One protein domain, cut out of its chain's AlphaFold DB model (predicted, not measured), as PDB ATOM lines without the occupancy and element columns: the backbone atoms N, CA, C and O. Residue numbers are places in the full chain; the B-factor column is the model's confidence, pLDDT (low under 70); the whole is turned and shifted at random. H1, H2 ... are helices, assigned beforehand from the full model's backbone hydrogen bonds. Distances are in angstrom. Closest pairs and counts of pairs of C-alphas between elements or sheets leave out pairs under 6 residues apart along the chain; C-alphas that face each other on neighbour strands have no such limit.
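This is residues 52 to 124 of the 196 residues of an uncharacterized protein of Luteitalea pratensis (UniProt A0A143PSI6). This is a winding chain of loops with little regular structure, holding two very short helices, H1 and then H2. Loops through Tyr 65 and Ser 86 reach the far ends of the long axis, and between them residues 73 to 74 pair antiparallel with residues 98 to 99. The printed part has 73 residues, 8 of them in named elements, with no named strand; its class is all helix. It is compact, with a radius of gyration of the C-alphas of 12.6 A and spans of 37 by 25 by 23 A.

H1, residues 57 to 60, and H2, residues 78 to 81, are apart, joined by a long link of 17 residues. Both are too short for an O i to N i+4 pair, and the one O i to N i+3 pair in each is not within hydrogen-bond range.

H1 begins at C-alpha 57 (246.007, 213.998, 201.453) and is 5.3 A long. H2 ends at C-alpha 81 (253.648, 211.452, 213.535) and is 5.1 A long.

The farthest C-alphas, of Tyr 65 and Ser 86, are 38.4 A apart. The printed part has no cut. Residues 52 to 55 and 58 to 70 have pLDDT under 70.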
ATOM      1  N   ALA A  52     234.202 213.396 200.637       59.75
ATOM      2  CA  ALA A  52     235.364 212.546 200.900       59.75
ATOM      3  C   ALA A  52     236.680 213.121 200.333       59.75
ATOM      4  O   ALA A  52     237.724 213.017 200.972       59.75
ATOM      5  N   ASN A  53     236.621 213.793 199.180       58.50
ATOM      6  CA  ASN A  53     237.781 214.327 198.461       58.50
ATOM      7  C   ASN A  53     238.430 215.524 199.181       58.50
ATOM      8  O   ASN A  53     239.570 215.866 198.886       58.50
ATOM      9  N   TYR A  54     237.732 216.149 200.136       59.91
ATOM     10  CA  TYR A  54     238.288 217.219 200.973       59.91
ATOM     11  C   TYR A  54     239.139 216.697 202.133       59.91
ATOM     12  O   TYR A  54     239.962 217.449 202.650       59.91
ATOM     13  N   ASN A  55     238.972 215.429 202.521       64.62
ATOM     14  CA  ASN A  55     239.749 214.788 203.586       64.62
ATOM     15  C   ASN A  55     241.009 214.081 203.060       64.62
ATOM     16  O   ASN A  55     241.856 213.679 203.855       64.62
ATOM     17  N   ASP A  56     241.143 213.932 201.740       71.50
ATOM     18  CA  ASP A  56     242.267 213.241 201.114       71.50
ATOM     19  C   ASP A  56     243.560 214.079 201.105       71.50
ATOM     20  O   ASP A  56     243.577 215.265 200.769       71.50
ATOM     21  N   LEU A  57     244.669 213.416 201.433       74.88
ATOM     22  CA  LEU A  57     246.007 213.998 201.453       74.88
ATOM     23  C   LEU A  57     246.528 214.355 200.054       74.88
ATOM     24  O   LEU A  57     247.322 215.287 199.937       74.88
ATOM     25  N   LYS A  58     246.108 213.633 199.008       66.19
ATOM     26  CA  LYS A  58     246.657 213.766 197.647       66.19
ATOM     27  C   LYS A  58     246.064 214.964 196.910       66.19
ATOM     28  O   LYS A  58     246.798 215.754 196.316       66.19
ATOM     29  N   LEU A  59     244.749 215.163 197.011       56.50
ATOM     30  CA  LEU A  59     244.059 216.329 196.439       56.50
ATOM     31  C   LEU A  59     244.390 217.648 197.168       56.50
ATOM     32  O   LEU A  59     244.240 218.732 196.594       56.50
ATOM     33  N   GLY A  60     244.886 217.562 198.406       50.94
ATOM     34  CA  GLY A  60     245.410 218.694 199.172       50.94
ATOM     35  C   GLY A  60     246.797 219.191 198.735       50.94
ATOM     36  O   GLY A  60     247.103 220.363 198.939       50.94
ATOM     37  N   SER A  61     247.632 218.349 198.111       50.25
ATOM     38  CA  SER A  61     249.054 218.649 197.834       50.25
ATOM     39  C   SER A  61     249.361 219.325 196.484       50.25
ATOM     40  O   SER A  61     250.528 219.503 196.134       50.25
ATOM     41  N   GLY A  62     248.335 219.752 195.742       49.72
ATOM     42  CA  GLY A  62     248.484 220.529 194.505       49.72
ATOM     43  C   GLY A  62     248.465 219.692 193.219       49.72
ATOM     44  O   GLY A  62     249.061 218.624 193.122       49.72
ATOM     45  N   GLY A  63     247.772 220.208 192.203       46.88
ATOM     46  CA  GLY A  63     247.603 219.584 190.887       46.88
ATOM     47  C   GLY A  63     247.428 220.644 189.798       46.88
ATOM     48  O   GLY A  63     247.408 221.835 190.095       46.88
ATOM     49  N   LEU A  64     247.278 220.232 188.534       45.19
ATOM     50  CA  LEU A  64     247.409 221.102 187.345       45.19
ATOM     51  C   LEU A  64     246.490 222.350 187.311       45.19
ATOM     52  O   LEU A  64     246.781 223.296 186.583       45.19
ATOM     53  N   TYR A  65     245.416 222.381 188.107       42.97
ATOM     54  CA  TYR A  65     244.489 223.518 188.234       42.97
ATOM     55  C   TYR A  65     244.617 224.310 189.553       42.97
ATOM     56  O   TYR A  65     243.787 225.179 189.821       42.97
ATOM     57  N   ARG A  66     245.631 224.042 190.389       54.22
ATOM     58  CA  ARG A  66     245.792 224.644 191.725       54.22
ATOM     59  C   ARG A  66     247.203 225.210 191.911       54.22
ATOM     60  O   ARG A  66     248.177 224.470 191.901       54.22
ATOM     61  N   LEU A  67     247.313 226.522 192.141       47.09
ATOM     62  CA  LEU A  67     248.596 227.237 192.295       47.09
ATOM     63  C   LEU A  67     249.297 227.023 193.656       47.09
ATOM     64  O   LEU A  67     250.300 227.675 193.938       47.09
ATOM     65  N   ALA A  68     248.789 226.124 194.503       46.78
ATOM     66  CA  ALA A  68     249.348 225.842 195.820       46.78
ATOM     67  C   ALA A  68     250.228 224.582 195.787       46.78
ATOM     68  O   ALA A  68     249.721 223.463 195.720       46.78
ATOM     69  N   PHE A  69     251.546 224.770 195.903       55.94
ATOM     70  CA  PHE A  69     252.480 223.726 196.337       55.94
ATOM     71  C   PHE A  69     252.288 223.488 197.847       55.94
ATOM     72  O   PHE A  69     253.088 223.942 198.667       55.94
ATOM     73  N   GLY A  70     251.171 222.853 198.207       67.25
ATOM     74  CA  GLY A  70     250.772 222.606 199.591       67.25
ATOM     75  C   GLY A  70     251.478 221.400 200.208       67.25
ATOM     76  O   GLY A  70     251.845 220.444 199.523       67.25
ATOM     77  N   ARG A  71     251.648 221.429 201.529       78.38
ATOM     78  CA  ARG A  71     251.971 220.241 202.330       78.38
ATOM     79  C   ARG A  71     250.702 219.724 203.014       78.38
ATOM     80  O   ARG A  71     249.727 220.465 203.109       78.38
ATOM     81  N   PRO A  72     250.708 218.488 203.538       86.56
ATOM     82  CA  PRO A  72     249.724 218.081 204.534       86.56
ATOM     83  C   PRO A  72     249.681 219.045 205.723       86.56
ATOM     84  O   PRO A  72     250.672 219.725 206.011       86.56
ATOM     85  N   SER A  73     248.574 219.018 206.455       88.44
ATOM     86  CA  SER A  73     248.502 219.567 207.809       88.44
ATOM     87  C   SER A  73     248.658 218.463 208.858       88.44
ATOM     88  O   SER A  73     248.474 217.276 208.564       88.44
ATOM     89  N   LEU A  74     249.008 218.847 210.084       91.38
ATOM     90  CA  LEU A  74     249.174 217.950 211.224       91.38
ATOM     91  C   LEU A  74     247.937 217.991 212.138       91.38
ATOM     92  O   LEU A  74     247.830 218.833 213.022       91.38
ATOM     93  N   CYS A  75     247.032 217.024 211.984       89.81
ATOM     94  CA  CYS A  75     245.823 216.880 212.808       89.81
ATOM     95  C   CYS A  75     246.059 216.069 214.103       89.81
ATOM     96  O   CYS A  75     245.177 215.348 214.569       89.81
ATOM     97  N   GLY A  76     247.258 216.153 214.682       88.75
ATOM     98  CA  GLY A  76     247.673 215.407 215.875       88.75
ATOM     99  C   GLY A  76     248.936 216.009 216.490       88.75
ATOM    100  O   GLY A  76     249.245 217.174 216.241       88.75
ATOM    101  N   SER A  77     249.696 215.241 217.276       92.06
ATOM    102  CA  SER A  77     251.009 215.707 217.739       92.06
ATOM    103  C   SER A  77     252.130 215.326 216.769       92.06
ATOM    104  O   SER A  77     252.048 214.365 215.999       92.06
ATOM    105  N   LEU A  78     253.228 216.082 216.824       92.75
ATOM    106  CA  LEU A  78     254.403 215.797 216.005       92.75
ATOM    107  C   LEU A  78     255.141 214.528 216.463       92.75
ATOM    108  O   LEU A  78     255.848 213.902 215.672       92.75
ATOM    109  N   ASP A  79     254.966 214.144 217.724       94.12
ATOM    110  CA  ASP A  79     255.560 212.932 218.273       94.12
ATOM    111  C   ASP A  79     254.731 211.695 217.908       94.12
ATOM    112  O   ASP A  79     255.318 210.655 217.624       94.12
ATOM    113  N   ASP A  80     253.405 211.826 217.759       93.25
ATOM    114  CA  ASP A  80     252.558 210.786 217.156       93.25
ATOM    115  C   ASP A  80     252.936 210.529 215.703       93.25
ATOM    116  O   ASP A  80     253.105 209.374 215.317       93.25
ATOM    117  N   LEU A  81     253.164 211.587 214.913       92.75
ATOM    118  CA  LEU A  81     253.648 211.452 213.535       92.75
ATOM    119  C   LEU A  81     254.949 210.639 213.480       92.75
ATOM    120  O   LEU A  81     255.125 209.826 212.583       92.75
ATOM    121  N   ARG A  82     255.864 210.837 214.432       92.25
ATOM    122  CA  ARG A  82     257.181 210.177 214.460       92.25
ATOM    123  C   ARG A  82     257.166 208.736 214.966       92.25
ATOM    124  O   ARG A  82     258.214 208.093 214.913       92.25
ATOM    125  N   GLN A  83     256.037 208.227 215.454       91.81
ATOM    126  CA  GLN A  83     255.923 206.824 215.840       91.81
ATOM    127  C   GLN A  83     255.972 205.951 214.580       91.81
ATOM    128  O   GLN A  83     255.149 206.098 213.676       91.81
ATOM    129  N   ALA A  84     256.960 205.059 214.517       90.50
ATOM    130  CA  ALA A  84     257.002 203.989 213.530       90.50
ATOM    131  C   ALA A  84     256.085 202.835 213.969       90.50
ATOM    132  O   ALA A  84     255.872 202.626 215.167       90.50
ATOM    133  N   GLY A  85     255.558 202.093 212.999       89.25
ATOM    134  CA  GLY A  85     254.744 200.904 213.228       89.25
ATOM    135  C   GLY A  85     255.562 199.674 213.627       89.25
ATOM    136  O   GLY A  85     256.737 199.760 213.991       89.25
ATOM    137  N   SER A  86     254.934 198.498 213.547       90.06
ATOM    138  CA  SER A  86     255.581 197.222 213.897       90.06
ATOM    139  C   SER A  86     256.703 196.833 212.927       90.06
ATOM    140  O   SER A  86     257.680 196.212 213.348       90.06
ATOM    141  N   ASP A  87     256.593 197.239 211.659       90.69
ATOM    142  CA  ASP A  87     257.664 197.183 210.668       90.69
ATOM    143  C   ASP A  87     258.052 198.615 210.238       90.69
ATOM    144  O   ASP A  87     257.294 199.268 209.512       90.69
ATOM    145  N   PRO A  88     259.239 199.122 210.627       87.50
ATOM    146  CA  PRO A  88     259.667 200.479 210.294       87.50
ATOM    147  C   PRO A  88     260.022 200.673 208.809       87.50
ATOM    148  O   PRO A  88     260.323 201.796 208.408       87.50
ATOM    149  N   THR A  89     260.019 199.616 207.989       89.81
ATOM    150  CA  THR A  89     260.206 199.714 206.532       89.81
ATOM    151  C   THR A  89     258.889 199.935 205.789       89.81
ATOM    152  O   THR A  89     258.880 200.630 204.777       89.81
ATOM    153  N   LEU A  90     257.765 199.429 206.306       89.94
ATOM    154  CA  LEU A  90     256.423 199.630 205.736       89.94
ATOM    155  C   LEU A  90     255.678 200.809 206.392       89.94
ATOM    156  O   LEU A  90     254.877 201.501 205.757       89.94
ATOM    157  N   GLU A  91     255.963 201.050 207.670       90.25
ATOM    158  CA  GLU A  91     255.313 202.048 208.514       90.25
ATOM    159  C   GLU A  91     256.378 202.900 209.216       90.25
ATOM    160  O   GLU A  91     256.476 202.937 210.440       90.25
ATOM    161  N   ALA A  92     257.210 203.598 208.438       90.94
ATOM    162  CA  ALA A  92     258.318 204.385 208.987       90.94
ATOM    163  C   ALA A  92     257.870 205.583 209.850       90.94
ATOM    164  O   ALA A  92     258.673 206.135 210.602       90.94
ATOM    165  N   PHE A  93     256.614 206.013 209.701       91.38
ATOM    166  CA  PHE A  93     255.978 207.079 210.470       91.38
ATOM    167  C   PHE A  93     254.446 206.944 210.420       91.38
ATOM    168  O   PHE A  93     253.892 206.389 209.463       91.38
ATOM    169  N   ASN A  94     253.748 207.482 211.420       91.12
ATOM    170  CA  ASN A  94     252.294 207.398 211.520       91.12
ATOM    171  C   ASN A  94     251.618 208.357 210.529       91.12
ATOM    172  O   ASN A  94     251.477 209.554 210.768       91.12
ATOM    173  N   LYS A  95     251.155 207.811 209.406       87.06
ATOM    174  CA  LYS A  95     250.439 208.564 208.366       87.06
ATOM    175  C   LYS A  95     249.058 209.065 208.812       87.06
ATOM    176  O   LYS A  95     248.559 210.016 208.222       87.06
ATOM    177  N   GLY A  96     248.451 208.458 209.835       87.38
ATOM    178  CA  GLY A  96     247.072 208.730 210.259       87.38
ATOM    179  C   GLY A  96     246.847 210.085 210.938       87.38
ATOM    180  O   GLY A  96     245.710 210.536 211.006       87.38
ATOM    181  N   VAL A  97     247.909 210.749 211.411       89.94
ATOM    182  CA  VAL A  97     247.832 212.116 211.972       89.94
ATOM    183  C   VAL A  97     248.039 213.216 210.926       89.94
ATOM    184  O   VAL A  97     247.952 214.399 211.250       89.94
ATOM    185  N   LEU A  98     248.316 212.850 209.672       89.19
ATOM    186  CA  LEU A  98     248.355 213.793 208.560       89.19
ATOM    187  C   LEU A  98     246.952 213.961 207.983       89.19
ATOM    188  O   LEU A  98     246.246 212.983 207.745       89.19
ATOM    189  N   CYS A  99     246.572 215.200 207.698       85.88
ATOM    190  CA  CYS A  99     245.270 215.533 207.136       85.88
ATOM    191  C   CYS A  99     245.376 216.518 205.970       85.88
ATOM    192  O   CYS A  99     246.376 217.220 205.791       85.88
ATOM    193  N   SER A 100     244.320 216.560 205.159       83.69
ATOM    194  CA  SER A 100     244.180 217.537 204.083       83.69
ATOM    195  C   SER A 100     244.189 218.971 204.634       83.69
ATOM    196  O   SER A 100     243.377 219.275 205.520       83.69
ATOM    197  N   PRO A 101     245.004 219.883 204.068       82.06
ATOM    198  CA  PRO A 101     245.010 221.297 204.437       82.06
ATOM    199  C   PRO A 101     243.736 222.039 204.001       82.06
ATOM    200  O   PRO A 101     243.605 223.224 204.263       82.06
ATOM    201  N   LEU A 102     242.803 221.363 203.319       80.44
ATOM    202  CA  LEU A 102     241.508 221.901 202.881       80.44
ATOM    203  C   LEU A 102     240.362 221.551 203.841       80.44
ATOM    204  O   LEU A 102     239.215 221.927 203.603       80.44
ATOM    205  N   SER A 103     240.662 220.796 204.898       81.12
ATOM    206  CA  SER A 103     239.723 220.469 205.967       81.12
ATOM    207  C   SER A 103     239.820 221.498 207.097       81.12
ATOM    208  O   SER A 103     240.883 222.071 207.330       81.12
ATOM    209  N   ALA A 104     238.734 221.698 207.851       84.88
ATOM    210  CA  ALA A 104     238.752 222.579 209.024       84.88
ATOM    211  C   ALA A 104     239.751 222.100 210.098       84.88
ATOM    212  O   ALA A 104     240.419 222.907 210.734       84.88
ATOM    213  N   ALA A 105     239.910 220.780 210.257       84.25
ATOM    214  CA  ALA A 105     240.919 220.202 211.145       84.25
ATOM    215  C   ALA A 105     242.353 220.487 210.656       84.25
ATOM    216  O   ALA A 105     243.252 220.679 211.467       84.25
ATOM    217  N   GLY A 106     242.550 220.563 209.337       82.44
ATOM    218  CA  GLY A 106     243.805 220.954 208.705       82.44
ATOM    219  C   GLY A 106     244.004 222.464 208.551       82.44
ATOM    220  O   GLY A 106     244.894 222.840 207.791       82.44
ATOM    221  N   GLY A 107     243.215 223.311 209.224       84.12
ATOM    222  CA  GLY A 107     243.413 224.765 209.277       84.12
ATOM    223  C   GLY A 107     242.867 225.568 208.090       84.12
ATOM    224  O   GLY A 107     243.380 226.652 207.823       84.12
ATOM    225  N   TYR A 108     241.879 225.049 207.354       82.50
ATOM    226  CA  TYR A 108     241.156 225.820 206.336       82.50
ATOM    227  C   TYR A 108     239.963 226.582 206.951       82.50
ATOM    228  O   TYR A 108     239.135 225.938 207.605       82.50
ATOM    229  N   PRO A 109     239.762 227.883 206.639       80.50
ATOM    230  CA  PRO A 109     240.436 228.676 205.600       80.50
ATOM    231  C   PRO A 109     241.711 229.419 206.036       80.50
ATOM    232  O   PRO A 109     242.327 230.070 205.196       80.50
ATOM    233  N   GLU A 110     242.112 229.358 207.305       84.38
ATOM    234  CA  GLU A 110     243.162 230.198 207.901       84.38
ATOM    235  C   GLU A 110     244.548 230.032 207.253       84.38
ATOM    236  O   GLU A 110     245.327 230.982 207.214       84.38
ATOM    237  N   ASN A 111     244.857 228.843 206.732       76.31
ATOM    238  CA  ASN A 111     246.099 228.538 206.019       76.31
ATOM    239  C   ASN A 111     245.959 228.549 204.484       76.31
ATOM    240  O   ASN A 111     246.869 228.088 203.794       76.31
ATOM    241  N   GLU A 112     244.812 228.993 203.955       77.88
ATOM    242  CA  GLU A 112     244.456 229.046 202.524       77.88
ATOM    243  C   GLU A 112     244.599 227.713 201.744       77.88
ATOM    244  O   GLU A 112     244.511 227.683 200.514       77.88
ATOM    245  N   GLY A 113     244.782 226.582 202.434       76.06
ATOM    246  CA  GLY A 113     245.076 225.283 201.828       76.06
ATOM    247  C   GLY A 113     246.560 224.993 201.570       76.06
ATOM    248  O   GLY A 113     246.860 224.030 200.865       76.06
ATOM    249  N   PHE A 114     247.495 225.779 202.116       77.12
ATOM    250  CA  PHE A 114     248.941 225.518 201.998       77.12
ATOM    251  C   PHE A 114     249.463 224.438 202.961       77.12
ATOM    252  O   PHE A 114     250.493 223.818 202.677       77.12
ATOM    253  N   GLY A 115     248.760 224.210 204.073       82.69
ATOM    254  CA  GLY A 115     249.142 223.270 205.126       82.69
ATOM    255  C   GLY A 115     250.184 223.803 206.111       82.69
ATOM    256  O   GLY A 115     250.934 224.733 205.817       82.69
ATOM    257  N   ASP A 116     250.219 223.208 207.303       86.38
ATOM    258  CA  ASP A 116     251.045 223.662 208.434       86.38
ATOM    259  C   ASP A 116     252.252 222.758 208.756       86.38
ATOM    260  O   ASP A 116     253.096 223.119 209.585       86.38
ATOM    261  N   LEU A 117     252.403 221.607 208.081       88.75
ATOM    262  CA  LEU A 117     253.439 220.637 208.430       88.75
ATOM    263  C   LEU A 117     254.860 221.198 208.228       88.75
ATOM    264  O   LEU A 117     255.331 221.489 207.114       88.75
ATOM    265  N   GLY A 118     255.582 221.282 209.347       86.81
ATOM    266  CA  GLY A 118     256.938 221.817 209.425       86.81
ATOM    267  C   GLY A 118     257.929 221.156 208.459       86.81
ATOM    268  O   GLY A 118     257.819 219.991 208.073       86.81
ATOM    269  N   ARG A 119     258.960 221.908 208.056       85.00
ATOM    270  CA  ARG A 119     260.006 221.383 207.163       85.00
ATOM    271  C   ARG A 119     260.922 220.425 207.926       85.00
ATOM    272  O   ARG A 119     261.345 220.734 209.034       85.00
ATOM    273  N   ASN A 120     261.297 219.311 207.295       89.00
ATOM    274  CA  ASN A 120     262.238 218.330 207.849       89.00
ATOM    275  C   ASN A 120     261.824 217.833 209.252       89.00
ATOM    276  O   ASN A 120     262.670 217.704 210.135       89.00
ATOM    277  N   VAL A 121     260.531 217.588 209.486       90.06
ATOM    278  CA  VAL A 121     260.031 217.113 210.791       90.06
ATOM    279  C   VAL A 121     260.262 215.617 211.032       90.06
ATOM    280  O   VAL A 121     260.448 215.209 212.183       90.06
ATOM    281  N   LEU A 122     260.319 214.836 209.950       89.75
ATOM    282  CA  LEU A 122     260.669 213.416 209.924       89.75
ATOM    283  C   LEU A 122     262.194 213.208 209.829       89.75
ATOM    284  O   LEU A 122     262.953 214.093 209.412       89.75
ATOM    285  N   ARG A 123     262.651 212.017 210.222       87.81
ATOM    286  CA  ARG A 123     264.045 211.548 210.142       87.81
ATOM    287  C   ARG A 123     264.047 210.099 209.654       87.81
ATOM    288  O   ARG A 123     263.111 209.365 209.942       87.81
ATOM    289  N   GLY A 124     265.086 209.709 208.918       86.94
ATOM    290  CA  GLY A 124     265.311 208.305 208.569       86.94
ATOM    291  C   GLY A 124     265.876 207.497 209.737       86.94
ATOM    292  O   GLY A 124     266.235 208.049 210.780       86.94
TER     293      GLY A 124